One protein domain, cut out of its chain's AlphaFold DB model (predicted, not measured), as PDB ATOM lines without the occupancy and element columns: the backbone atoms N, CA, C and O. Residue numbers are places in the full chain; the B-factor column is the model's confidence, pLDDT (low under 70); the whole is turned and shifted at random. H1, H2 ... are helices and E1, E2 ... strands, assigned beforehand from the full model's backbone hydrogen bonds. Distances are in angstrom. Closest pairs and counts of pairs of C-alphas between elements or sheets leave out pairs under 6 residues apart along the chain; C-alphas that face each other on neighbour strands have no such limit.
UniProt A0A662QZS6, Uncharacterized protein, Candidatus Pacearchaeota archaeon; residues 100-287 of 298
ATOM      1  N   LEU A 100     179.862 122.189  81.665       90.94
ATOM      2  CA  LEU A 100     179.853 121.214  80.585       90.94
ATOM      3  C   LEU A 100     180.295 121.918  79.304       90.94
ATOM      4  O   LEU A 100     179.740 122.968  78.977       90.94
ATOM      5  N   TYR A 101     181.254 121.345  78.579       87.69
ATOM      6  CA  TYR A 101     181.778 121.961  77.361       87.69
ATOM      7  C   TYR A 101     181.611 121.035  76.146       87.69
ATOM      8  O   TYR A 101     182.004 119.866  76.210       87.69
ATOM      9  N   PRO A 102     181.001 121.509  75.039       86.44
ATOM     10  CA  PRO A 102     180.716 120.701  73.856       86.44
ATOM     11  C   PRO A 102     181.917 120.664  72.895       86.44
ATOM     12  O   PRO A 102     181.798 121.018  71.722       86.44
ATOM     13  N   ALA A 103     183.084 120.249  73.385       75.75
ATOM     14  CA  ALA A 103     184.310 120.147  72.583       75.75
ATOM     15  C   ALA A 103     184.668 118.711  72.187       75.75
ATOM     16  O   ALA A 103     185.780 118.427  71.766       75.75
ATOM     17  N   ARG A 104     183.726 117.779  72.323       80.19
ATOM     18  CA  ARG A 104     183.898 116.385  71.910       80.19
ATOM     19  C   ARG A 104     182.869 116.068  70.850       80.19
ATOM     20  O   ARG A 104     181.706 116.387  71.051       80.19
ATOM     21  N   SER A 105     183.259 115.413  69.767       76.25
ATOM     22  CA  SER A 105     182.308 114.826  68.816       76.25
ATOM     23  C   SER A 105     182.349 113.310  68.943       76.25
ATOM     24  O   SER A 105     183.407 112.742  69.212       76.25
ATOM     25  N   LEU A 106     181.206 112.640  68.784       74.50
ATOM     26  CA  LEU A 106     181.217 111.178  68.682       74.50
ATOM     27  C   LEU A 106     181.933 110.756  67.387       74.50
ATOM     28  O   LEU A 106     181.818 111.467  66.382       74.50
ATOM     29  N   PRO A 107     182.627 109.602  67.369       71.81
ATOM     30  CA  PRO A 107     183.198 109.070  66.139       71.81
ATOM     31  C   PRO A 107     182.151 109.027  65.023       71.81
ATOM     32  O   PRO A 107     181.024 108.580  65.240       71.81
ATOM     33  N   PHE A 108     182.529 109.506  63.836       77.25
ATOM     34  CA  PHE A 108     181.668 109.548  62.646       77.25
ATOM     35  C   PHE A 108     180.393 110.405  62.786       77.25
ATOM     36  O   PHE A 108     179.446 110.227  62.022       77.25
ATOM     37  N   SER A 109     180.355 111.342  63.738       80.12
ATOM     38  CA  SER A 109     179.220 112.241  63.959       80.12
ATOM     39  C   SER A 109     179.661 113.700  64.057       80.12
ATOM     40  O   SER A 109     180.720 114.010  64.595       80.12
ATOM     41  N   GLU A 110     178.805 114.612  63.593       77.50
ATOM     42  CA  GLU A 110     178.922 116.056  63.866       77.50
ATOM     43  C   GLU A 110     178.312 116.443  65.225       77.50
ATOM     44  O   GLU A 110     178.368 117.599  65.644       77.50
ATOM     45  N   THR A 111     177.679 115.489  65.918       83.19
ATOM     46  CA  THR A 111     177.024 115.754  67.201       83.19
ATOM     47  C   THR A 111     178.068 115.949  68.286       83.19
ATOM     48  O   THR A 111     178.821 115.028  68.619       83.19
ATOM     49  N   LYS A 112     178.058 117.146  68.877       83.06
ATOM     50  CA  LYS A 112     178.907 117.489  70.011       83.06
ATOM     51  C   LYS A 112     178.341 116.912  71.309       83.06
ATOM     52  O   LYS A 112     177.178 117.131  71.639       83.06
ATOM     53  N   CYS A 113     179.174 116.192  72.049       83.94
ATOM     54  CA  CYS A 113     178.882 115.644  73.362       83.94
ATOM     55  C   CYS A 113     179.431 116.593  74.440       83.94
ATOM     56  O   CYS A 113     180.650 116.758  74.541       83.94
ATOM     57  N   PRO A 114     178.568 117.246  75.234       87.50
ATOM     58  CA  PRO A 114     179.022 118.053  76.353       87.50
ATOM     59  C   PRO A 114     179.539 117.148  77.477       87.50
ATOM     60  O   PRO A 114     178.817 116.279  77.964       87.50
ATOM     61  N   VAL A 115     180.777 117.378  77.914       87.88
ATOM     62  CA  VAL A 115     181.389 116.659  79.043       87.88
ATOM     63  C   VAL A 115     181.757 117.634  80.162       87.88
ATOM     64  O   VAL A 115     182.058 118.796  79.869       87.88
ATOM     65  N   PRO A 116     181.731 117.215  81.442       91.75
ATOM     66  CA  PRO A 116     182.248 118.044  82.523       91.75
ATOM     67  C   PRO A 116     183.738 118.299  82.317       91.75
ATOM     68  O   PRO A 116     184.509 117.352  82.235       91.75
ATOM     69  N   ILE A 117     184.156 119.560  82.264       93.56
ATOM     70  CA  ILE A 117     185.549 119.913  81.926       93.56
ATOM     71  C   ILE A 117     186.582 119.327  82.899       93.56
ATOM     72  O   ILE A 117     187.704 119.029  82.509       93.56
ATOM     73  N   THR A 118     186.191 119.071  84.149       94.19
ATOM     74  CA  THR A 118     187.072 118.492  85.173       94.19
ATOM     75  C   THR A 118     187.541 117.075  84.835       94.19
ATOM     76  O   THR A 118     188.593 116.670  85.315       94.19
ATOM     77  N   VAL A 119     186.803 116.318  84.007       93.56
ATOM     78  CA  VAL A 119     187.180 114.933  83.646       93.56
ATOM     79  C   VAL A 119     188.325 114.870  82.636       93.56
ATOM     80  O   VAL A 119     188.896 113.804  82.436       93.56
ATOM     81  N   LEU A 120     188.651 115.995  81.995       95.00
ATOM     82  CA  LEU A 120     189.728 116.090  81.010       95.00
ATOM     83  C   LEU A 120     191.114 116.090  81.666       95.00
ATOM     84  O   LEU A 120     192.111 115.852  80.995       95.00
ATOM     85  N   ILE A 121     191.174 116.312  82.982       97.31
ATOM     86  CA  ILE A 121     192.384 116.147  83.782       97.31
ATOM     87  C   ILE A 121     192.354 114.743  84.391       97.31
ATOM     88  O   ILE A 121     191.414 114.394  85.106       97.31
ATOM     89  N   THR A 122     193.390 113.944  84.137       96.56
ATOM     90  CA  THR A 122     193.473 112.542  84.569       96.56
ATOM     91  C   THR A 122     194.530 112.366  85.671       96.56
ATOM     92  O   THR A 122     195.628 111.876  85.420       96.56
ATOM     93  N   PRO A 123     194.228 112.731  86.935       95.75
ATOM     94  CA  PRO A 123     195.221 112.759  88.017       95.75
ATOM     95  C   PRO A 123     195.774 111.377  88.400       95.75
ATOM     96  O   PRO A 123     196.816 111.298  89.033       95.75
ATOM     97  N   ASN A 124     195.071 110.298  88.039       94.06
ATOM     98  CA  ASN A 124     195.439 108.914  88.351       94.06
ATOM     99  C   ASN A 124     195.795 108.118  87.083       94.06
ATOM    100  O   ASN A 124     195.596 106.903  87.035       94.06
ATOM    101  N   ASP A 125     196.242 108.797  86.026       94.94
ATOM    102  CA  ASP A 125     196.699 108.132  84.811       94.94
ATOM    103  C   ASP A 125     197.994 107.359  85.091       94.94
ATOM    104  O   ASP A 125     199.042 107.928  85.407       94.94
ATOM    105  N   ARG A 126     197.908 106.031  84.995       94.50
ATOM    106  CA  ARG A 126     199.017 105.128  85.310       94.50
ATOM    107  C   ARG A 126     200.218 105.349  84.396       94.50
ATOM    108  O   ARG A 126     201.346 105.278  84.869       94.50
ATOM    109  N   THR A 127     199.993 105.601  83.110       94.94
ATOM    110  CA  THR A 127     201.084 105.753  82.144       94.94
ATOM    111  C   THR A 127     201.828 107.063  82.383       94.94
ATOM    112  O   THR A 127     203.050 107.090  82.295       94.94
ATOM    113  N   ILE A 128     201.112 108.137  82.732       97.38
ATOM    114  CA  ILE A 128     201.732 109.399  83.165       97.38
ATOM    115  C   ILE A 128     202.565 109.183  84.437       97.38
ATOM    116  O   ILE A 128     203.705 109.636  84.517       97.38
ATOM    117  N   TYR A 129     202.022 108.465  85.424       97.56
ATOM    118  CA  TYR A 129     202.732 108.197  86.676       97.56
ATOM    119  C   TYR A 129     204.015 107.374  86.471       97.56
ATOM    120  O   TYR A 129     205.056 107.707  87.028       97.56
ATOM    121  N   GLU A 130     203.973 106.321  85.649       97.75
ATOM    122  CA  GLU A 130     205.145 105.483  85.351       97.75
ATOM    123  C   GLU A 130     206.275 106.280  84.668       97.75
ATOM    124  O   GLU A 130     207.450 106.062  84.965       97.75
ATOM    125  N   GLU A 131     205.941 107.251  83.817       97.31
ATOM    126  CA  GLU A 131     206.929 108.154  83.216       97.31
ATOM    127  C   GLU A 131     207.522 109.125  84.229       97.31
ATOM    128  O   GLU A 131     208.741 109.276  84.281       97.31
ATOM    129  N   LEU A 132     206.689 109.734  85.077       98.38
ATOM    130  CA  LEU A 132     207.167 110.591  86.161       98.38
ATOM    131  C   LEU A 132     208.132 109.842  87.087       98.38
ATOM    132  O   LEU A 132     209.153 110.406  87.469       98.38
ATOM    133  N   VAL A 133     207.862 108.569  87.396       98.12
ATOM    134  CA  VAL A 133     208.802 107.705  88.132       98.12
ATOM    135  C   VAL A 133     210.104 107.530  87.350       98.12
ATOM    136  O   VAL A 133     211.182 107.668  87.920       98.12
ATOM    137  N   SER A 134     210.028 107.261  86.044       98.25
ATOM    138  CA  SER A 134     211.220 107.086  85.201       98.25
ATOM    139  C   SER A 134     212.080 108.350  85.074       98.25
ATOM    140  O   SER A 134     213.282 108.253  84.836       98.25
ATOM    141  N   TRP A 135     211.471 109.525  85.235       98.19
ATOM    142  CA  TRP A 135     212.143 110.822  85.191       98.19
ATOM    143  C   TRP A 135     212.572 111.336  86.566       98.19
ATOM    144  O   TRP A 135     213.168 112.406  86.625       98.19
ATOM    145  N   ASP A 136     212.282 110.596  87.641       97.62
ATOM    146  CA  ASP A 136     212.494 111.023  89.031       97.62
ATOM    147  C   ASP A 136     211.764 112.339  89.373       97.62
ATOM    148  O   ASP A 136     212.288 113.245  90.015       97.62
ATOM    149  N   LEU A 137     210.523 112.466  88.887       98.19
ATOM    150  CA  LEU A 137     209.695 113.673  89.002       98.19
ATOM    151  C   LEU A 137     208.409 113.469  89.820       98.19
ATOM    152  O   LEU A 137     207.528 114.333  89.818       98.19
ATOM    153  N   VAL A 138     208.286 112.362  90.554       97.88
ATOM    154  CA  VAL A 138     207.201 112.180  91.531       97.88
ATOM    155  C   VAL A 138     207.505 112.996  92.786       97.88
ATOM    156  O   VAL A 138     208.581 112.876  93.366       97.88
ATOM    157  N   GLY A 139     206.556 113.831  93.206       95.50
ATOM    158  CA  GLY A 139     206.680 114.642  94.410       95.50
ATOM    159  C   GLY A 139     206.261 113.913  95.688       95.50
ATOM    160  O   GLY A 139     205.582 112.886  95.672       95.50
ATOM    161  N   ASN A 140     206.658 114.489  96.814       91.75
ATOM    162  CA  ASN A 140     206.343 114.075  98.173       91.75
ATOM    163  C   ASN A 140     206.109 115.318  99.060       91.75
ATOM    164  O   ASN A 140     206.074 116.450  98.571       91.75
ATOM    165  N   ASP A 141     205.938 115.112 100.365       83.19
ATOM    166  CA  ASP A 141     205.632 116.188 101.319       83.19
ATOM    167  C   ASP A 141     206.777 117.204 101.515       83.19
ATOM    168  O   ASP A 141     206.539 118.318 101.982       83.19
ATOM    169  N   GLU A 142     208.010 116.849 101.146       89.25
ATOM    170  CA  GLU A 142     209.206 117.701 101.223       89.25
ATOM    171  C   GLU A 142     209.551 118.369  99.882       89.25
ATOM    172  O   GLU A 142     210.490 119.162  99.809       89.25
ATOM    173  N   THR A 143     208.809 118.067  98.811       94.94
ATOM    174  CA  THR A 143     209.084 118.603  97.475       94.94
ATOM    175  C   THR A 143     208.946 120.123  97.442       94.94
ATOM    176  O   THR A 143     207.880 120.677  97.725       94.94
ATOM    177  N   ASP A 144     210.010 120.801  97.001       96.19
ATOM    178  CA  ASP A 144     209.946 122.214  96.635       96.19
ATOM    179  C   ASP A 144     209.198 122.374  95.308       96.19
ATOM    180  O   ASP A 144     209.764 122.381  94.212       96.19
ATOM    181  N   TRP A 145     207.878 122.503  95.414       96.56
ATOM    182  CA  TRP A 145     207.010 122.692  94.260       96.56
ATOM    183  C   TRP A 145     207.318 123.960  93.461       96.56
ATOM    184  O   TRP A 145     206.930 124.030  92.296       96.56
ATOM    185  N   GLU A 146     208.002 124.943  94.054       96.69
ATOM    186  CA  GLU A 146     208.371 126.178  93.370       96.69
ATOM    187  C   GLU A 146     209.296 125.916  92.181       96.69
ATOM    188  O   GLU A 146     209.136 126.551  91.141       96.69
ATOM    189  N   THR A 147     210.214 124.954  92.300       97.00
ATOM    190  CA  THR A 147     211.131 124.550  91.222       97.00
ATOM    191  C   THR A 147     210.684 123.283  90.504       97.00
ATOM    192  O   THR A 147     210.838 123.166  89.290       97.00
ATOM    193  N   HIS A 148     210.057 122.355  91.232       97.62
ATOM    194  CA  HIS A 148     209.687 121.040  90.704       97.62
ATOM    195  C   HIS A 148     208.638 121.108  89.588       97.62
ATOM    196  O   HIS A 148     208.695 120.363  88.611       97.62
ATOM    197  N   ILE A 149     207.676 122.033  89.691       97.19
ATOM    198  CA  ILE A 149     206.647 122.214  88.659       97.19
ATOM    199  C   ILE A 149     207.242 122.700  87.325       97.19
ATOM    200  O   ILE A 149     206.933 122.095  86.293       97.19
ATOM    201  N   PRO A 150     208.090 123.749  87.299       95.88
ATOM    202  CA  PRO A 150     208.845 124.107  86.106       95.88
ATOM    203  C   PRO A 150     209.633 122.942  85.499       95.88
ATOM    204  O   PRO A 150     209.614 122.787  84.280       95.88
ATOM    205  N   ASP A 151     210.277 122.095  86.307       96.31
ATOM    206  CA  ASP A 151     211.033 120.945  85.795       96.31
ATOM    207  C   ASP A 151     210.135 119.916  85.100       96.31
ATOM    208  O   ASP A 151     210.440 119.507  83.975       96.31
ATOM    209  N   ILE A 152     208.981 119.580  85.693       97.50
ATOM    210  CA  ILE A 152     207.970 118.736  85.036       97.50
ATOM    211  C   ILE A 152     207.511 119.377  83.726       97.50
ATOM    212  O   ILE A 152     207.496 118.706  82.697       97.50
ATOM    213  N   TYR A 153     207.175 120.671  83.743       95.56
ATOM    214  CA  TYR A 153     206.729 121.404  82.557       95.56
ATOM    215  C   TYR A 153     207.768 121.386  81.428       95.56
ATOM    216  O   TYR A 153     207.429 121.138  80.270       95.56
ATOM    217  N   HIS A 154     209.044 121.612  81.741       93.88
ATOM    218  CA  HIS A 154     210.103 121.566  80.732       93.88
ATOM    219  C   HIS A 154     210.318 120.155  80.208       93.88
ATOM    220  O   HIS A 154     210.521 120.001  79.007       93.88
ATOM    221  N   LYS A 155     210.230 119.139  81.075       95.75
ATOM    222  CA  LYS A 155     210.397 117.745  80.669       95.75
ATOM    223  C   LYS A 155     209.299 117.304  79.704       95.75
ATOM    224  O   LYS A 155     209.608 116.823  78.620       95.75
ATOM    225  N   ILE A 156     208.028 117.546  80.030       94.12
ATOM    226  CA  ILE A 156     206.921 117.219  79.115       94.12
ATOM    227  C   ILE A 156     206.997 118.033  77.821       94.12
ATOM    228  O   ILE A 156     206.630 117.539  76.757       94.12
ATOM    229  N   ARG A 157     207.485 119.278  77.889       91.44
ATOM    230  CA  ARG A 157     207.661 120.117  76.705       91.44
ATOM    231  C   ARG A 157     208.755 119.569  75.790       91.44
ATOM    232  O   ARG A 157     208.582 119.575  74.580       91.44
ATOM    233  N   GLU A 158     209.857 119.097  76.356       91.75
ATOM    234  CA  GLU A 158     210.951 118.462  75.616       91.75
ATOM    235  C   GLU A 158     210.511 117.155  74.943       91.75
ATOM    236  O   GLU A 158     210.835 116.939  73.779       91.75
ATOM    237  N   GLU A 159     209.744 116.320  75.646       91.62
ATOM    238  CA  GLU A 159     209.324 115.002  75.152       91.62
ATOM    239  C   GLU A 159     208.181 115.072  74.129       91.62
ATOM    240  O   GLU A 159     208.136 114.266  73.200       91.62
ATOM    241  N   TYR A 160     207.251 116.023  74.280       91.25
ATOM    242  CA  TYR A 160     205.984 115.983  73.540       91.25
ATOM    243  C   TYR A 160     205.626 117.255  72.779       91.25
ATOM    244  O   TYR A 160     204.730 117.196  71.936       91.25
ATOM    245  N   PHE A 161     206.236 118.415  73.060       88.31
ATOM    246  CA  PHE A 161     205.661 119.667  72.569       88.31
ATOM    247  C   PHE A 161     205.786 119.845  71.060       88.31
ATOM    248  O   PHE A 161     206.846 120.171  70.523       88.31
ATOM    249  N   LYS A 162     204.637 119.742  70.397       88.88
ATOM    250  CA  LYS A 162     204.438 120.082  68.997       88.88
ATOM    251  C   LYS A 162     203.059 120.713  68.862       88.88
ATOM    252  O   LYS A 162     202.053 120.043  69.056       88.88
ATOM    253  N   TYR A 163     203.013 122.004  68.555       88.25
ATOM    254  CA  TYR A 163     201.741 122.697  68.371       88.25
ATOM    255  C   TYR A 163     201.138 122.357  67.003       88.25
ATOM    256  O   TYR A 163     201.834 122.444  65.990       88.25
ATOM    257  N   GLU A 164     199.861 121.987  66.979       89.75
ATOM    258  CA  GLU A 164     199.095 121.693  65.767       89.75
ATOM    259  C   GLU A 164     197.612 121.983  66.008       89.75
ATOM    260  O   GLU A 164     197.089 121.699  67.079       89.75
ATOM    261  N   LYS A 165     196.917 122.527  65.009       88.44
ATOM    262  CA  LYS A 165     195.491 122.847  65.149       88.44
ATOM    263  C   LYS A 165     194.634 121.596  65.023       88.44
ATOM    264  O   LYS A 165     194.889 120.755  64.157       88.44
ATOM    265  N   ASP A 166     193.521 121.556  65.746       86.88
ATOM    266  CA  ASP A 166     192.582 120.427  65.684       86.88
ATOM    267  C   ASP A 166     192.068 120.133  64.275       86.88
ATOM    268  O   ASP A 166     191.866 118.977  63.911       86.88
ATOM    269  N   ILE A 167     191.913 121.157  63.433       87.06
ATOM    270  CA  ILE A 167     191.451 120.955  62.055       87.06
ATOM    271  C   ILE A 167     192.425 120.103  61.234       87.06
ATOM    272  O   ILE A 167     191.988 119.349  60.368       87.06
ATOM    273  N   ASN A 168     193.723 120.188  61.526       87.19
ATOM    274  CA  ASN A 168     194.763 119.441  60.824       87.19
ATOM    275  C   ASN A 168     194.908 118.020  61.379       87.19
ATOM    276  O   ASN A 168     195.194 117.097  60.623       87.19
ATOM    277  N   THR A 169     194.669 117.844  62.679       85.44
ATOM    278  CA  THR A 169     194.803 116.553  63.366       85.44
ATOM    279  C   THR A 169     193.533 115.708  63.282       85.44
ATOM    280  O   THR A 169     193.573 114.521  62.968       85.44
ATOM    281  N   TRP A 170     192.386 116.317  63.557       84.19
ATOM    282  CA  TRP A 170     191.102 115.642  63.734       84.19
ATOM    283  C   TRP A 170     190.118 115.902  62.593       84.19
ATOM    284  O   TRP A 170     189.033 115.316  62.569       84.19
ATOM    285  N   GLY A 171     190.437 116.810  61.662       85.69
ATOM    286  CA  GLY A 171     189.487 117.262  60.641       85.69
ATOM    287  C   GLY A 171     188.291 118.015  61.236       85.69
ATOM    288  O   GLY A 171     187.255 118.161  60.582       85.69
ATOM    289  N   LYS A 172     188.408 118.475  62.488       84.88
ATOM    290  CA  LYS A 172     187.370 119.178  63.244       84.88
ATOM    291  C   LYS A 172     187.918 120.500  63.773       84.88
ATOM    292  O   LYS A 172     189.067 120.530  64.184       84.88
ATOM    293  N   PRO A 173     187.123 121.585  63.798       83.38
ATOM    294  CA  PRO A 173     187.612 122.874  64.283       83.38
ATOM    295  C   PRO A 173     188.022 122.902  65.758       83.38
ATOM    296  O   PRO A 173     188.774 123.793  66.117       83.38
ATOM    297  N   GLU A 174     187.487 121.998  66.587       84.81
ATOM    298  CA  GLU A 174     187.708 121.977  68.038       84.81
ATOM    299  C   GLU A 174     187.504 120.555  68.583       84.81
ATOM    300  O   GLU A 174     186.416 119.979  68.409       84.81
ATOM    301  N   VAL A 175     188.519 120.007  69.246       88.38
ATOM    302  CA  VAL A 175     188.523 118.700  69.906       88.38
ATOM    303  C   VAL A 175     189.338 118.778  71.192       88.38
ATOM    304  O   VAL A 175     190.558 118.770  71.164       88.38
ATOM    305  N   TRP A 176     188.660 118.740  72.340       91.38
ATOM    306  CA  TRP A 176     189.353 118.705  73.630       91.38
ATOM    307  C   TRP A 176     189.813 117.295  73.957       91.38
ATOM    308  O   TRP A 176     189.001 116.452  74.338       91.38
ATOM    309  N   GLU A 177     191.095 117.013  73.766       91.31
ATOM    310  CA  GLU A 177     191.677 115.682  73.920       91.31
ATOM    311  C   GLU A 177     191.822 115.283  75.389       91.31
ATOM    312  O   GLU A 177     192.136 116.099  76.262       91.31
ATOM    313  N   PHE A 178     191.637 113.991  75.656       92.75
ATOM    314  CA  PHE A 178     192.140 113.391  76.884       92.75
ATOM    315  C   PHE A 178     193.651 113.148  76.772       92.75
ATOM    316  O   PHE A 178     194.143 112.836  75.683       92.75
ATOM    317  N   PRO A 179     194.396 113.164  77.892       94.50
ATOM    318  CA  PRO A 179     195.836 112.918  77.876       94.50
ATOM    319  C   PRO A 179     196.252 111.616  77.177       94.50
ATOM    320  O   PRO A 179     197.217 111.609  76.416       94.50
ATOM    321  N   PHE A 180     195.503 110.523  77.359       92.25
ATOM    322  CA  PHE A 180     195.809 109.251  76.696       92.25
ATOM    323  C   PHE A 180     195.616 109.302  75.169       92.25
ATOM    324  O   PHE A 180     196.327 108.602  74.449       92.25
ATOM    325  N   GLU A 181     194.683 110.117  74.663       91.00
ATOM    326  CA  GLU A 181     194.452 110.280  73.220       91.00
ATOM    327  C   GLU A 181     195.612 111.035  72.585       91.00
ATOM    328  O   GLU A 181     196.142 110.597  71.565       91.00
ATOM    329  N   LEU A 182     196.062 112.106  73.244       90.38
ATOM    330  CA  LEU A 182     197.232 112.871  72.829       90.38
ATOM    331  C   LEU A 182     198.472 111.971  72.757       90.38
ATOM    332  O   LEU A 182     199.177 111.982  71.750       90.38
ATOM    333  N   LYS A 183     198.712 111.128  73.772       90.12
ATOM    334  CA  LYS A 183     199.845 110.183  73.762       90.12
ATOM    335  C   LYS A 183     199.740 109.149  72.652       90.12
ATOM    336  O   LYS A 183     200.722 108.901  71.956       90.12
ATOM    337  N   ALA A 184     198.562 108.547  72.484       89.81
ATOM    338  CA  ALA A 184     198.336 107.568  71.427       89.81
ATOM    339  C   ALA A 184     198.588 108.186  70.047       89.81
ATOM    340  O   ALA A 184     199.261 107.580  69.219       89.81
ATOM    341  N   LYS A 185     198.115 109.414  69.829       88.69
ATOM    342  CA  LYS A 185     198.346 110.180  68.607       88.69
ATOM    343  C   LYS A 185     199.836 110.438  68.369       88.69
ATOM    344  O   LYS A 185     200.357 109.985  67.357       88.69
ATOM    345  N   ILE A 186     200.542 111.062  69.319       87.19
ATOM    346  CA  ILE A 186     201.987 111.339  69.191       87.19
ATOM    347  C   ILE A 186     202.756 110.065  68.820       87.19
ATOM    348  O   ILE A 186     203.611 110.095  67.937       87.19
ATOM    349  N   PHE A 187     202.426 108.937  69.453       85.62
ATOM    350  CA  PHE A 187     203.051 107.651  69.153       85.62
ATOM    351  C   PHE A 187     202.746 107.136  67.735       85.62
ATOM    352  O   PHE A 187     203.630 106.580  67.085       85.62
ATOM    353  N   LEU A 188     201.506 107.279  67.260       85.44
ATOM    354  CA  LEU A 188     201.054 106.697  65.995       85.44
ATOM    355  C   LEU A 188     201.487 107.496  64.764       85.44
ATOM    356  O   LEU A 188     201.826 106.893  63.746       85.44
ATOM    357  N   ASP A 189     201.453 108.825  64.827       83.25
ATOM    358  CA  ASP A 189     201.636 109.674  63.644       83.25
ATOM    359  C   ASP A 189     202.531 110.901  63.873       83.25
ATOM    360  O   ASP A 189     202.718 111.706  62.956       83.25
ATOM    361  N   ASN A 190     203.134 111.030  65.063       81.56
ATOM    362  CA  ASN A 190     203.953 112.181  65.443       81.56
ATOM    363  C   ASN A 190     203.207 113.520  65.257       81.56
ATOM    364  O   ASN A 190     203.813 114.531  64.884       81.56
ATOM    365  N   SER A 191     201.885 113.539  65.440       84.62
ATOM    366  CA  SER A 191     201.077 114.757  65.362       84.62
ATOM    367  C   SER A 191     201.213 115.623  66.624       84.62
ATOM    368  O   SER A 191     201.771 115.210  67.638       84.62
ATOM    369  N   GLY A 192     200.768 116.875  66.521       85.62
ATOM    370  CA  GLY A 192     200.791 117.865  67.594       85.62
ATOM    371  C   GLY A 192     199.430 118.059  68.255       85.62
ATOM    372  O   GLY A 192     198.484 117.333  67.968       85.62
ATOM    373  N   PHE A 193     199.312 119.058  69.119       87.25
ATOM    374  CA  PHE A 193     198.103 119.377  69.887       87.25
ATOM    375  C   PHE A 193     197.785 120.875  69.854       87.25
ATOM    376  O   PHE A 193     198.682 121.699  69.630       87.25
ATOM    377  N   ASP A 194     196.528 121.219  70.142       89.75
ATOM    378  CA  ASP A 194     196.097 122.601  70.349       89.75
ATOM    379  C   ASP A 194     196.146 122.983  71.849       89.75
ATOM    380  O   ASP A 194     196.592 122.219  72.714       89.75
ATOM    381  N   CYS A 195     195.769 124.219  72.168       91.44
ATOM    382  CA  CYS A 195     196.009 124.855  73.460       91.44
ATOM    383  C   CYS A 195     195.272 124.224  74.653       91.44
ATOM    384  O   CYS A 195     195.835 124.114  75.747       91.44
ATOM    385  N   ASP A 196     194.035 123.786  74.461       92.25
ATOM    386  CA  ASP A 196     193.219 123.087  75.456       92.25
ATOM    387  C   ASP A 196     193.832 121.731  75.809       92.25
ATOM    388  O   ASP A 196     194.106 121.451  76.978       92.25
ATOM    389  N   SER A 197     194.164 120.944  74.792       93.06
ATOM    390  CA  SER A 197     194.687 119.595  74.929       93.06
ATOM    391  C   SER A 197     196.055 119.614  75.602       93.06
ATOM    392  O   SER A 197     196.312 118.819  76.510       93.06
ATOM    393  N   TRP A 198     196.889 120.608  75.274       94.12
ATOM    394  CA  TRP A 198     198.133 120.863  75.999       94.12
ATOM    395  C   TRP A 198     197.902 121.194  77.472       94.12
ATOM    396  O   TRP A 198     198.564 120.641  78.349       94.12
ATOM    397  N   SER A 199     196.937 122.066  77.766       95.44
ATOM    398  CA  SER A 199     196.632 122.473  79.138       95.44
ATOM    399  C   SER A 199     196.173 121.290  79.991       95.44
ATOM    400  O   SER A 199     196.668 121.099  81.103       95.44
ATOM    401  N   HIS A 200     195.270 120.455  79.466       96.00
ATOM    402  CA  HIS A 200     194.808 119.240  80.143       96.00
ATOM    403  C   HIS A 200     195.955 118.264  80.396       96.00
ATOM    404  O   HIS A 200     196.070 117.703  81.492       96.00
ATOM    405  N   PHE A 201     196.818 118.087  79.397       96.44
ATOM    406  CA  PHE A 201     197.974 117.209  79.469       96.44
ATOM    407  C   PHE A 201     198.940 117.649  80.568       96.44
ATOM    408  O   PHE A 201     199.225 116.867  81.475       96.44
ATOM    409  N   ILE A 202     199.355 118.921  80.572       96.88
ATOM    410  CA  ILE A 202     200.270 119.456  81.587       96.88
ATOM    411  C   ILE A 202     199.698 119.285  82.998       96.88
ATOM    412  O   ILE A 202     200.375 118.768  83.889       96.88
ATOM    413  N   VAL A 203     198.443 119.696  83.217       98.00
ATOM    414  CA  VAL A 203     197.840 119.607  84.555       98.00
ATOM    415  C   VAL A 203     197.699 118.155  84.998       98.00
ATOM    416  O   VAL A 203     197.869 117.870  86.181       98.00
ATOM    417  N   SER A 204     197.472 117.217  84.077       98.31
ATOM    418  CA  SER A 204     197.437 115.790  84.410       98.31
ATOM    419  C   SER A 204     198.793 115.281  84.908       98.31
ATOM    420  O   SER A 204     198.816 114.579  85.916       98.31
ATOM    421  N   TYR A 205     199.920 115.713  84.320       98.38
ATOM    422  CA  TYR A 205     201.259 115.419  84.865       98.38
ATOM    423  C   TYR A 205     201.470 116.039  86.242       98.38
ATOM    424  O   TYR A 205     201.915 115.349  87.153       98.38
ATOM    425  N   PHE A 206     201.113 117.312  86.437       98.38
ATOM    426  CA  PHE A 206     201.267 117.950  87.750       98.38
ATOM    427  C   PHE A 206     200.470 117.208  88.822       98.38
ATOM    428  O   PHE A 206     200.973 116.933  89.912       98.38
ATOM    429  N   ARG A 207     199.223 116.845  88.512       98.06
ATOM    430  CA  ARG A 207     198.356 116.140  89.454       98.06
ATOM    431  C   ARG A 207     198.831 114.715  89.729       98.06
ATOM    432  O   ARG A 207     198.826 114.331  90.896       98.06
ATOM    433  N   ALA A 208     199.288 113.986  88.710       98.19
ATOM    434  CA  ALA A 208     199.876 112.654  88.861       98.19
ATOM    435  C   ALA A 208     201.202 112.675  89.641       98.19
ATOM    436  O   ALA A 208     201.485 111.742  90.386       98.19
ATOM    437  N   ALA A 209     201.977 113.761  89.547       98.12
ATOM    438  CA  ALA A 209     203.184 113.963  90.347       98.12
ATOM    439  C   ALA A 209     202.889 114.233  91.833       98.12
ATOM    440  O   ALA A 209     203.814 114.223  92.635       98.12
ATOM    441  N   GLY A 210     201.630 114.483  92.210       97.00
ATOM    442  CA  GLY A 210     201.225 114.792  93.584       97.00
ATOM    443  C   GLY A 210     200.979 116.279  93.858       97.00
ATOM    444  O   GLY A 210     200.626 116.636  94.980       97.00
ATOM    445  N   PHE A 211     201.086 117.158  92.854       97.12
ATOM    446  CA  PHE A 211     200.922 118.597  93.063       97.12
ATOM    447  C   PHE A 211     199.499 118.944  93.518       97.12
ATOM    448  O   PHE A 211     198.547 118.542  92.842       97.12
ATOM    449  N   PRO A 212     199.289 119.698  94.613       95.06
ATOM    450  CA  PRO A 212     197.953 119.915  95.159       95.06
ATOM    451  C   PRO A 212     196.970 120.551  94.165       95.06
ATOM    452  O   PRO A 212     197.236 121.608  93.595       95.06
ATOM    453  N   ALA A 213     195.780 119.954  94.021       95.69
ATOM    454  CA  ALA A 213     194.749 120.408  93.076       95.69
ATOM    455  C   ALA A 213     194.383 121.894  93.227       95.69
ATOM    456  O   ALA A 213     194.105 122.575  92.245       95.69
ATOM    457  N   TRP A 214     194.381 122.415  94.456       94.69
ATOM    458  CA  TRP A 214     194.021 123.808  94.724       94.69
ATOM    459  C   TRP A 214     195.053 124.820  94.203       94.69
ATOM    460  O   TRP A 214     194.704 125.989  94.066       94.69
ATOM    461  N   ARG A 215     196.287 124.380  93.900       95.50
ATOM    462  CA  ARG A 215     197.396 125.215  93.409       95.50
ATOM    463  C   ARG A 215     197.528 125.250  91.893       95.50
ATOM    464  O   ARG A 215     198.402 125.949  91.398       95.50
ATOM    465  N   VAL A 216     196.709 124.518  91.149       97.25
ATOM    466  CA  VAL A 216     196.754 124.502  89.682       97.25
ATOM    467  C   VAL A 216     195.363 124.706  89.118       97.25
ATOM    468  O   VAL A 216     194.386 124.165  89.637       97.25
ATOM    469  N   ARG A 217     195.268 125.489  88.045       96.19
ATOM    470  CA  ARG A 217     194.041 125.643  87.270       96.19
ATOM    471  C   ARG A 217     194.352 125.678  85.786       96.19
ATOM    472  O   ARG A 217     195.281 126.360  85.367       96.19
ATOM    473  N   VAL A 218     193.523 125.002  85.003       97.12
ATOM    474  CA  VAL A 218     193.326 125.351  83.597       97.12
ATOM    475  C   VAL A 218     192.412 126.574  83.564       97.12
ATOM    476  O   VAL A 218     191.402 126.613  84.271       97.12
ATOM    477  N   VAL A 219     192.777 127.582  82.783       95.94
ATOM    478  CA  VAL A 219     192.044 128.842  82.635       95.94
ATOM    479  C   VAL A 219     191.786 129.068  81.156       95.94
ATOM    480  O   VAL A 219     192.702 128.985  80.339       95.94
ATOM    481  N   VAL A 220     190.527 129.340  80.825       95.06
ATOM    482  CA  VAL A 220     190.048 129.466  79.449       95.06
ATOM    483  C   VAL A 220     189.385 130.819  79.279       95.06
ATOM    484  O   VAL A 220     188.594 131.244  80.131       95.06
ATOM    485  N   GLY A 221     189.706 131.500  78.187       94.12
ATOM    486  CA  GLY A 221     189.177 132.826  77.921       94.12
ATOM    487  C   GLY A 221     189.829 133.524  76.741       94.12
ATOM    488  O   GLY A 221     190.464 132.895  75.898       94.12
ATOM    489  N   ASP A 222     189.675 134.842  76.698       93.94
ATOM    490  CA  ASP A 222     190.267 135.685  75.663       93.94
ATOM    491  C   ASP A 222     191.660 136.175  76.081       93.94
ATOM    492  O   ASP A 222     191.854 136.653  77.202       93.94
ATOM    493  N   THR A 223     192.611 136.093  75.154       92.69
ATOM    494  CA  THR A 223     193.970 136.662  75.223       92.69
ATOM    495  C   THR A 223     194.087 137.871  74.288       92.69
ATOM    496  O   THR A 223     193.119 138.248  73.625       92.69
ATOM    497  N   ASP A 224     195.284 138.449  74.150       89.00
ATOM    498  CA  ASP A 224     195.534 139.499  73.149       89.00
ATOM    499  C   ASP A 224     195.484 139.012  71.698       89.00
ATOM    500  O   ASP A 224     195.407 139.827  70.775       89.00
ATOM    501  N   ILE A 225     195.554 137.700  71.478       87.62
ATOM    502  CA  ILE A 225     195.642 137.119  70.136       87.62
ATOM    503  C   ILE A 225     194.485 136.169  69.802       87.62
ATOM    504  O   ILE A 225     194.487 135.569  68.729       87.62
ATOM    505  N   GLY A 226     193.485 136.059  70.681       91.00
ATOM    506  CA  GLY A 226     192.283 135.249  70.470       91.00
ATOM    507  C   GLY A 226     191.883 134.413  71.683       91.00
ATOM    508  O   GLY A 226     192.452 134.549  72.768       91.00
ATOM    509  N   ALA A 227     190.894 133.544  71.485       91.75
ATOM    510  CA  ALA A 227     190.489 132.560  72.482       91.75
ATOM    511  C   ALA A 227     191.627 131.563  72.748       91.75
ATOM    512  O   ALA A 227     192.312 131.136  71.818       91.75
ATOM    513  N   HIS A 228     191.831 131.208  74.014       93.31
ATOM    514  CA  HIS A 228     192.912 130.324  74.428       93.31
ATOM    515  C   HIS A 228     192.542 129.541  75.688       93.31
ATOM    516  O   HIS A 228     191.754 129.996  76.522       93.31
ATOM    517  N   SER A 229     193.170 128.379  75.842       94.19
ATOM    518  CA  SER A 229     193.225 127.626  77.088       94.19
ATOM    519  C   SER A 229     194.674 127.531  77.534       94.19
ATOM    520  O   SER A 229     195.556 127.225  76.732       94.19
ATOM    521  N   THR A 230     194.914 127.785  78.814       94.38
ATOM    522  CA  THR A 230     196.255 127.732  79.387       94.38
ATOM    523  C   THR A 230     196.239 127.329  80.859       94.38
ATOM    524  O   THR A 230     195.181 127.091  81.440       94.38
ATOM    525  N   ILE A 231     197.414 127.244  81.484       95.81
ATOM    526  CA  ILE A 231     197.580 126.816  82.870       95.81
ATOM    527  C   ILE A 231     198.121 127.929  83.762       95.81
ATOM    528  O   ILE A 231     199.096 128.606  83.432       95.81
ATOM    529  N   TYR A 232     197.521 128.064  84.938       96.06
ATOM    530  CA  TYR A 232     198.020 128.913  86.006       96.06
ATOM    531  C   TYR A 232     198.336 128.079  87.241       96.06
ATOM    532  O   TYR A 232     197.576 127.184  87.621       96.06
ATOM    533  N   VAL A 233     199.451 128.404  87.889       96.44
ATOM    534  CA  VAL A 233     199.926 127.746  89.102       96.44
ATOM    535  C   VAL A 233     200.143 128.771  90.207       96.44
ATOM    536  O   VAL A 233     200.739 129.821  89.989       96.44
ATOM    537  N   TYR A 234     199.658 128.466  91.405       95.38
ATOM    538  CA  TYR A 234     199.841 129.305  92.579       95.38
ATOM    539  C   TYR A 234     201.226 129.083  93.206       95.38
ATOM    540  O   TYR A 234     201.541 127.982  93.684       95.38
ATOM    541  N   SER A 235     202.032 130.146  93.233       94.38
ATOM    542  CA  SER A 235     203.297 130.201  93.971       94.38
ATOM    543  C   SER A 235     203.016 130.582  95.418       94.38
ATOM    544  O   SER A 235     202.428 131.625  95.724       94.38
ATOM    545  N   GLU A 236     203.453 129.730  96.339       90.69
ATOM    546  CA  GLU A 236     203.381 130.045  97.760       90.69
ATOM    547  C   GLU A 236     204.449 131.053  98.183       90.69
ATOM    548  O   GLU A 236     204.290 131.665  99.239       90.69
ATOM    549  N   GLU A 237     205.501 131.247  97.393       91.75
ATOM    550  CA  GLU A 237     206.537 132.244  97.652       91.75
ATOM    551  C   GLU A 237     206.038 133.648  97.305       91.75
ATOM    552  O   GLU A 237     206.020 134.529  98.166       91.75
ATOM    553  N   SER A 238     205.550 133.845  96.077       92.25
ATOM    554  CA  SER A 238     205.065 135.153  95.615       92.25
ATOM    555  C   SER A 238     203.633 135.468  96.065       92.25
ATOM    556  O   SER A 238     203.204 136.620  95.966       92.25
ATOM    557  N   LYS A 239     202.894 134.453  96.542       91.19
ATOM    558  CA  LYS A 239     201.459 134.508  96.878       91.19
ATOM    559  C   LYS A 239     200.579 134.923  95.697       91.19
ATOM    560  O   LYS A 239     199.595 135.640  95.876       91.19
ATOM    561  N   LYS A 240     200.934 134.489  94.486       92.12
ATOM    562  CA  LYS A 240     200.233 134.841  93.242       92.12
ATOM    563  C   LYS A 240     200.055 133.639  92.325       92.12
ATOM    564  O   LYS A 240     200.773 132.645  92.423       92.12
ATOM    565  N   TRP A 241     199.101 133.761  91.407       93.94
ATOM    566  CA  TRP A 241     198.936 132.844  90.285       93.94
ATOM    567  C   TRP A 241     199.846 133.242  89.124       93.94
ATOM    568  O   TRP A 241     199.811 134.384  88.665       93.94
ATOM    569  N   HIS A 242     200.616 132.275  88.637       94.19
ATOM    570  CA  HIS A 242     201.591 132.430  87.566       94.19
ATOM    571  C   HIS A 242     201.231 131.569  86.351       94.19
ATOM    572  O   HIS A 242     200.833 130.416  86.496       94.19
ATOM    573  N   HIS A 243     201.376 132.127  85.154       93.19
ATOM    574  CA  HIS A 243     201.091 131.519  83.864       93.19
ATOM    575  C   HIS A 243     202.322 130.778  83.324       93.19
ATOM    576  O   HIS A 243     203.270 131.385  82.827       93.19
ATOM    577  N   LEU A 244     202.306 129.444  83.386       88.62
ATOM    578  CA  LEU A 244     203.481 128.627  83.041       88.62
ATOM    579  C   LEU A 244     203.673 128.416  81.535       88.62
ATOM    580  O   LEU A 244     204.787 128.193  81.068       88.62
ATOM    581  N   ASN A 245     202.596 128.514  80.762       77.31
ATOM    582  CA  ASN A 245     202.596 128.280  79.318       77.31
ATOM    583  C   ASN A 245     202.762 129.585  78.508       77.31
ATOM    584  O   ASN A 245     202.368 129.681  77.347       77.31
ATOM    585  N   SER A 246     203.383 130.607  79.105       64.62
ATOM    586  CA  SER A 246     203.743 131.827  78.385       64.62
ATOM    587  C   SER A 246     204.890 131.520  77.410       64.62
ATOM    588  O   SER A 246     206.017 131.220  77.809       64.62
ATOM    589  N   THR A 247     204.622 131.540  76.100       54.59
ATOM    590  CA  THR A 247     205.545 131.053  75.052       54.59
ATOM    591  C   THR A 247     206.749 131.967  74.783       54.59
ATOM    592  O   THR A 247     207.367 131.880  73.719       54.59
ATOM    593  N   PHE A 248     207.131 132.850  75.704       50.75
ATOM    594  CA  PHE A 248     208.262 133.762  75.525       50.75
ATOM    595  C   PHE A 248     209.616 133.081  75.742       50.75
ATOM    596  O   PHE A 248     210.408 133.560  76.540       50.75
ATOM    597  N   GLY A 249     209.898 131.984  75.027       54.00
ATOM    598  CA  GLY A 249     211.246 131.480  74.701       54.00
ATOM    599  C   GLY A 249     212.261 131.292  75.841       54.00
ATOM    600  O   GLY A 249     213.430 131.035  75.563       54.00
ATOM    601  N   ARG A 250     211.856 131.432  77.102       70.88
ATOM    602  CA  ARG A 250     212.713 131.435  78.283       70.88
ATOM    603  C   ARG A 250     212.404 130.195  79.096       70.88
ATOM    604  O   ARG A 250     211.254 129.924  79.431       70.88
ATOM    605  N   ARG A 251     213.453 129.442  79.415       82.94
ATOM    606  CA  ARG A 251     213.383 128.361  80.392       82.94
ATOM    607  C   ARG A 251     213.474 129.000  81.776       82.94
ATOM    608  O   ARG A 251     214.554 129.396  82.195       82.94
ATOM    609  N   LEU A 252     212.328 129.194  82.420       90.25
ATOM    610  CA  LEU A 252     212.239 129.697  83.792       90.25
ATOM    611  C   LEU A 252     212.211 128.514  84.758       90.25
ATOM    612  O   LEU A 252     211.601 127.495  84.446       90.25
ATOM    613  N   HIS A 253     212.882 128.633  85.898       92.19
ATOM    614  CA  HIS A 253     213.117 127.503  86.805       92.19
ATOM    615  C   HIS A 253     212.321 127.587  88.108       92.19
ATOM    616  O   HIS A 253     212.346 126.641  88.883       92.19
ATOM    617  N   ARG A 254     211.613 128.694  88.350       95.06
ATOM    618  CA  ARG A 254     210.745 128.882  89.518       95.06
ATOM    619  C   ARG A 254     209.367 129.336  89.069       95.06
ATOM    620  O   ARG A 254     209.285 130.127  88.133       95.06
ATOM    621  N   ILE A 255     208.296 128.890  89.731       95.50
ATOM    622  CA  ILE A 255     206.919 129.339  89.441       95.50
ATOM    623  C   ILE A 255     206.834 130.872  89.502       95.50
ATOM    624  O   ILE A 255     206.281 131.492  88.598       95.50
ATOM    625  N   SER A 256     207.419 131.482  90.532       94.94
ATOM    626  CA  SER A 256     207.425 132.929  90.776       94.94
ATOM    627  C   SER A 256     208.098 133.767  89.689       94.94
ATOM    628  O   SER A 256     207.815 134.961  89.599       94.94
ATOM    629  N   ASP A 257     208.931 133.159  88.841       92.44
ATOM    630  CA  ASP A 257     209.575 133.848  87.720       92.44
ATOM    631  C   ASP A 257     208.646 133.989  86.502       92.44
ATOM    632  O   ASP A 257     208.905 134.806  85.614       92.44
ATOM    633  N   PHE A 258     207.590 133.172  86.413       93.06
ATOM    634  CA  PHE A 258     206.649 133.216  85.294       93.06
ATOM    635  C   PHE A 258     205.739 134.453  85.384       93.06
ATOM    636  O   PHE A 258     205.544 134.999  86.470       93.06
ATOM    637  N   PRO A 259     205.143 134.913  84.271       92.69
ATOM    638  CA  PRO A 259     204.179 136.011  84.304       92.69
ATOM    639  C   PRO A 259     202.982 135.701  85.203       92.69
ATOM    640  O   PRO A 259     202.598 134.547  85.365       92.69
ATOM    641  N   THR A 260     202.367 136.722  85.774       91.94
ATOM    642  CA  THR A 260     201.148 136.614  86.581       91.94
ATOM    643  C   THR A 260     199.894 136.871  85.744       91.94
ATOM    644  O   THR A 260     199.970 137.326  84.605       91.94
ATOM    645  N   HIS A 261     198.707 136.628  86.311       86.75
ATOM    646  CA  HIS A 261     197.450 137.027  85.660       86.75
ATOM    647  C   HIS A 261     197.398 138.534  85.366       86.75
ATOM    648  O   HIS A 261     196.961 138.936  84.292       86.75
ATOM    649  N   LYS A 262     197.951 139.357  86.263       87.94
ATOM    650  CA  LYS A 262     198.052 140.804  86.066       87.94
ATOM    651  C   LYS A 262     198.918 141.181  84.865       87.94
ATOM    652  O   LYS A 262     198.565 142.079  84.113       87.94
ATOM    653  N   ASP A 263     200.031 140.478  84.658       89.06
ATOM    654  CA  ASP A 263     200.891 140.715  83.493       89.06
ATOM    655  C   ASP A 263     200.148 140.421  82.182       89.06
ATOM    656  O   ASP A 263     200.406 141.072  81.165       89.06
ATOM    657  N   ALA A 264     199.195 139.482  82.208       86.69
ATOM    658  CA  ALA A 264     198.285 139.258  81.095       86.69
ATOM    659  C   ALA A 264     197.370 140.465  80.888       86.69
ATOM    660  O   ALA A 264     197.366 141.010  79.792       86.69
ATOM    661  N   GLU A 265     196.656 140.930  81.920       85.25
ATOM    662  CA  GLU A 265     195.762 142.102  81.857       85.25
ATOM    663  C   GLU A 265     196.473 143.363  81.341       85.25
ATOM    664  O   GLU A 265     195.980 144.026  80.421       85.25
ATOM    665  N   ASP A 266     197.673 143.628  81.861       87.56
ATOM    666  CA  ASP A 266     198.518 144.771  81.505       87.56
ATOM    667  C   ASP A 266     199.146 144.635  80.094       87.56
ATOM    668  O   ASP A 266     199.728 145.586  79.568       87.56
ATOM    669  N   GLY A 267     199.006 143.473  79.439       84.19
ATOM    670  CA  GLY A 267     199.487 143.209  78.075       84.19
ATOM    671  C   GLY A 267     200.976 142.861  77.969       84.19
ATOM    672  O   GLY A 267     201.524 142.833  76.862       84.19
ATOM    673  N   PHE A 268     201.640 142.587  79.095       86.81
ATOM    674  CA  PHE A 268     203.019 142.090  79.134       86.81
ATOM    675  C   PHE A 268     203.107 140.594  78.809       86.81
ATOM    676  O   PHE A 268     204.146 140.128  78.343       86.81
ATOM    677  N   ASP A 269     202.004 139.863  78.976       87.88
ATOM    678  CA  ASP A 269     201.867 138.457  78.620       87.88
ATOM    679  C   ASP A 269     200.694 138.228  77.652       87.88
ATOM    680  O   ASP A 269     199.551 138.005  78.043       87.88
ATOM    681  N   LYS A 270     200.993 138.266  76.350       88.69
ATOM    682  CA  LYS A 270     199.986 138.227  75.272       88.69
ATOM    683  C   LYS A 270     199.188 136.926  75.174       88.69
ATOM    684  O   LYS A 270     198.154 136.919  74.511       88.69
ATOM    685  N   LEU A 271     199.695 135.838  75.754       89.38
ATOM    686  CA  LEU A 271     199.022 134.535  75.790       89.38
ATOM    687  C   LEU A 271     198.315 134.270  77.115       89.38
ATOM    688  O   LEU A 271     197.549 133.314  77.213       89.38
ATOM    689  N   GLY A 272     198.571 135.084  78.134       91.38
ATOM    690  CA  GLY A 272     197.807 135.012  79.361       91.38
ATOM    691  C   GLY A 272     196.348 135.391  79.102       91.38
ATOM    692  O   GLY A 272     196.030 136.208  78.231       91.38
ATOM    693  N   ILE A 273     195.443 134.778  79.860       92.62
ATOM    694  CA  ILE A 273     194.011 135.052  79.743       92.62
ATOM    695  C   ILE A 273     193.741 136.431  80.342       92.62
ATOM    696  O   ILE A 273     194.005 136.640  81.521       92.62
ATOM    697  N   LYS A 274     193.197 137.353  79.544       89.88
ATOM    698  CA  LYS A 274     192.737 138.681  79.981       89.88
ATOM    699  C   LYS A 274     191.294 138.658  80.448       89.88
ATOM    700  O   LYS A 274     190.933 139.295  81.427       89.88
ATOM    701  N   LYS A 275     190.443 137.940  79.714       90.94
ATOM    702  CA  LYS A 275     189.020 137.828  80.030       90.94
ATOM    703  C   LYS A 275     188.655 136.372  80.201       90.94
ATOM    704  O   LYS A 275     188.522 135.631  79.233       90.94
ATOM    705  N   VAL A 276     188.472 135.981  81.451       92.94
ATOM    706  CA  VAL A 276     188.197 134.600  81.834       92.94
ATOM    707  C   VAL A 276     186.760 134.236  81.475       92.94
ATOM    708  O   VAL A 276     185.817 134.936  81.837       92.94
ATOM    709  N   TRP A 277     186.586 133.117  80.775       94.00
ATOM    710  CA  TRP A 277     185.281 132.485  80.577       94.00
ATOM    711  C   TRP A 277     185.002 131.490  81.704       94.00
ATOM    712  O   TRP A 277     183.894 131.444  82.244       94.00
ATOM    713  N   PHE A 278     186.015 130.690  82.052       95.00
ATOM    714  CA  PHE A 278     185.996 129.756  83.172       95.00
ATOM    715  C   PHE A 278     187.399 129.263  83.549       95.00
ATOM    716  O   PHE A 278     188.355 129.390  82.787       95.00
ATOM    717  N   SER A 279     187.509 128.662  84.734       96.75
ATOM    718  CA  SER A 279     188.702 127.951  85.192       96.75
ATOM    719  C   SER A 279     188.341 126.657  85.918       96.75
ATOM    720  O   SER A 279     187.218 126.509  86.412       96.75
ATOM    721  N   PHE A 280     189.260 125.695  85.976       96.75
ATOM    722  CA  PHE A 280     189.003 124.394  86.597       96.75
ATOM    723  C   PHE A 280     190.274 123.623  86.968       96.75
ATOM    724  O   PHE A 280     191.359 123.895  86.463       96.75
ATOM    725  N   ASN A 281     190.114 122.643  87.855       97.06
ATOM    726  CA  ASN A 281     191.075 121.572  88.121       97.06
ATOM    727  C   ASN A 281     190.362 120.205  88.046       97.06
ATOM    728  O   ASN A 281     189.220 120.122  87.596       97.06
ATOM    729  N   ASP A 282     191.011 119.126  88.487       96.50
ATOM    730  CA  ASP A 282     190.437 117.770  88.488       96.50
ATOM    731  C   ASP A 282     189.242 117.600  89.445       96.50
ATOM    732  O   ASP A 282     188.471 116.652  89.312       96.50
ATOM    733  N   LYS A 283     189.060 118.510  90.411       95.19
ATOM    734  CA  LYS A 283     188.024 118.411  91.451       95.19
ATOM    735  C   LYS A 283     186.858 119.379  91.244       95.19
ATOM    736  O   LYS A 283     185.716 119.038  91.547       95.19
ATOM    737  N   PHE A 284     187.131 120.599  90.790       95.94
ATOM    738  CA  PHE A 284     186.190 121.718  90.797       95.94
ATOM    739  C   PHE A 284     186.346 122.603  89.555       95.94
ATOM    740  O   PHE A 284     187.391 122.637  88.911       95.94
ATOM    741  N   SER A 285     185.289 123.352  89.244       94.62
ATOM    742  CA  SER A 285     185.259 124.353  88.173       94.62
ATOM    743  C   SER A 285     184.550 125.629  88.634       94.62
ATOM    744  O   SER A 285     183.717 125.600  89.546       94.62
ATOM    745  N   TRP A 286     184.912 126.754  88.019       95.19
ATOM    746  CA  TRP A 286     184.475 128.109  88.358       95.19
ATOM    747  C   TRP A 286     184.272 128.930  87.081       95.19
ATOM    748  O   TRP A 286     184.966 128.722  86.090       95.19
ATOM    749  N   SER A 287     183.352 129.896  87.093       91.38
ATOM    750  CA  SER A 287     183.148 130.834  85.969       91.38
ATOM    751  C   SER A 287     184.000 132.105  86.061       91.38
ATOM    752  O   SER A 287     183.738 133.068  85.353       91.38
TER     753      SER A 287
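Overview. This is residues 100 to 287 of the 298 residues of an uncharacterized protein of Candidatus Pacearchaeota archaeon (UniProt A0A662QZS6). A strongly twisted sheet of four strands, E5, E4, E3 and E6, has the helix H6 along one face, and H6 is the core: the sheet lies on one side of it, and H2, H3 and H5 pack on other parts of it, each at a steep angle. A two-strand hairpin, E1 and E2, lies away from this body at one end and is joined to it through the short H1, while the small H7 lies beside the strands of the sheet. The printed part has 188 residues with seven named helices and six named strands, in the order E1 E2 H1 H2 H3 H4 H5 H6 E3 E4 E5 H7 E6; both sheets are antiparallel, and the class is mixed, helices and strands. The whole is compact, with a radius of gyration of the C-alphas of 15.8 A, and rounded, spanning 48 by 40 by 31 A.

Along the chain. Begin with the large sheet, and find C-alpha 226 at (192.283, 135.249, 70.470); from there E4, the longest strand, runs 26.4 A through residues 226 to 235 to C-alpha 235 at (203.297, 130.201, 93.971). Before it comes E3, residues 216 to 223, 19.1 A; after it come E5, residues 240 to 243, 10.0 A, and later E6, residues 275 to 280, 15.0 A. E3 bends by 60 degrees at residue 220 and E4 by 56 degrees at residue 229. H6, residues 195 to 208, runs 20.0 A from C-alpha 195 at (196.009, 124.855, 73.460). H3, residues 145 to 160, is the longest helix, 21.8 A; H5 is residues 179 to 189, 15.7 A, and H2 residues 126 to 134, 12.4 A. The short helices are H1, residues 117 to 120, H4, residues 166 to 169, and H7, residues 261 to 265. E1, residues 100 to 105, and E2, residues 112 to 116, are 13.6 A and 13.0 A long.

Arrangement. Look first at E3, E4 and E5, a meander, each strand the antiparallel neighbour of the one before. E3 and E4 form a hairpin, with N 219 and O 230 within hydrogen-bond range at 2.8 A; E4 and E5 form another, with N 233 and O 242 at 2.8 A. On the other side of E3 is the edge strand E6, antiparallel, with N 220 and O 278 at 2.9 A. H6 is on one face of this sheet, which gives two layers, at a height of 9.0 A over the sheet; it lies over E4 and E3 and runs along the strands, at 11 degrees to E4 on the local plane. The closest C-alphas of H6 and E4 are those of Asp 196 and Ser 229, 4.8 A apart. H6 is also the hub. H5 touches it, closest at the C-alphas of Pro 179 and Phe 201, 5.1 A, at a steep tilt of 63 degrees, opposite ways. H3 touches it with residues 149 to 156 alone, closest at the C-alphas of Tyr 153 and Ile 202, 6.8 A, at a steep tilt of 53 degrees, opposite ways. H2 touches it, closest at the C-alphas of Tyr 129 and Ala 208, 5.7 A, the same way at 67 degrees, only just short of about perpendicular. H1 only grazes the sheet, with residues 117 to 118. H7 is on the sheet but over none of its strands. H4 is apart from H3, H5 and H6, among others. E1 and E2 form a hairpin, with N 113 and O 104 at 2.7 A. In H2, H5, H6 and H7 every O i to N i+4 pair is within hydrogen-bond range, in H3 11 of 12; H1 and H4 are too short for such a pair.

Size, cuts and confidence. The two C-alphas farthest apart are those of Phe 108 and Glu 237, 48.6 A. The printed part has no cut. The link from E5 to H7, residues 244 to 260, is long. Look within it for the low confidence: residues 246 to 249 are under 70, while the mean pLDDT of the printed part is 90.7.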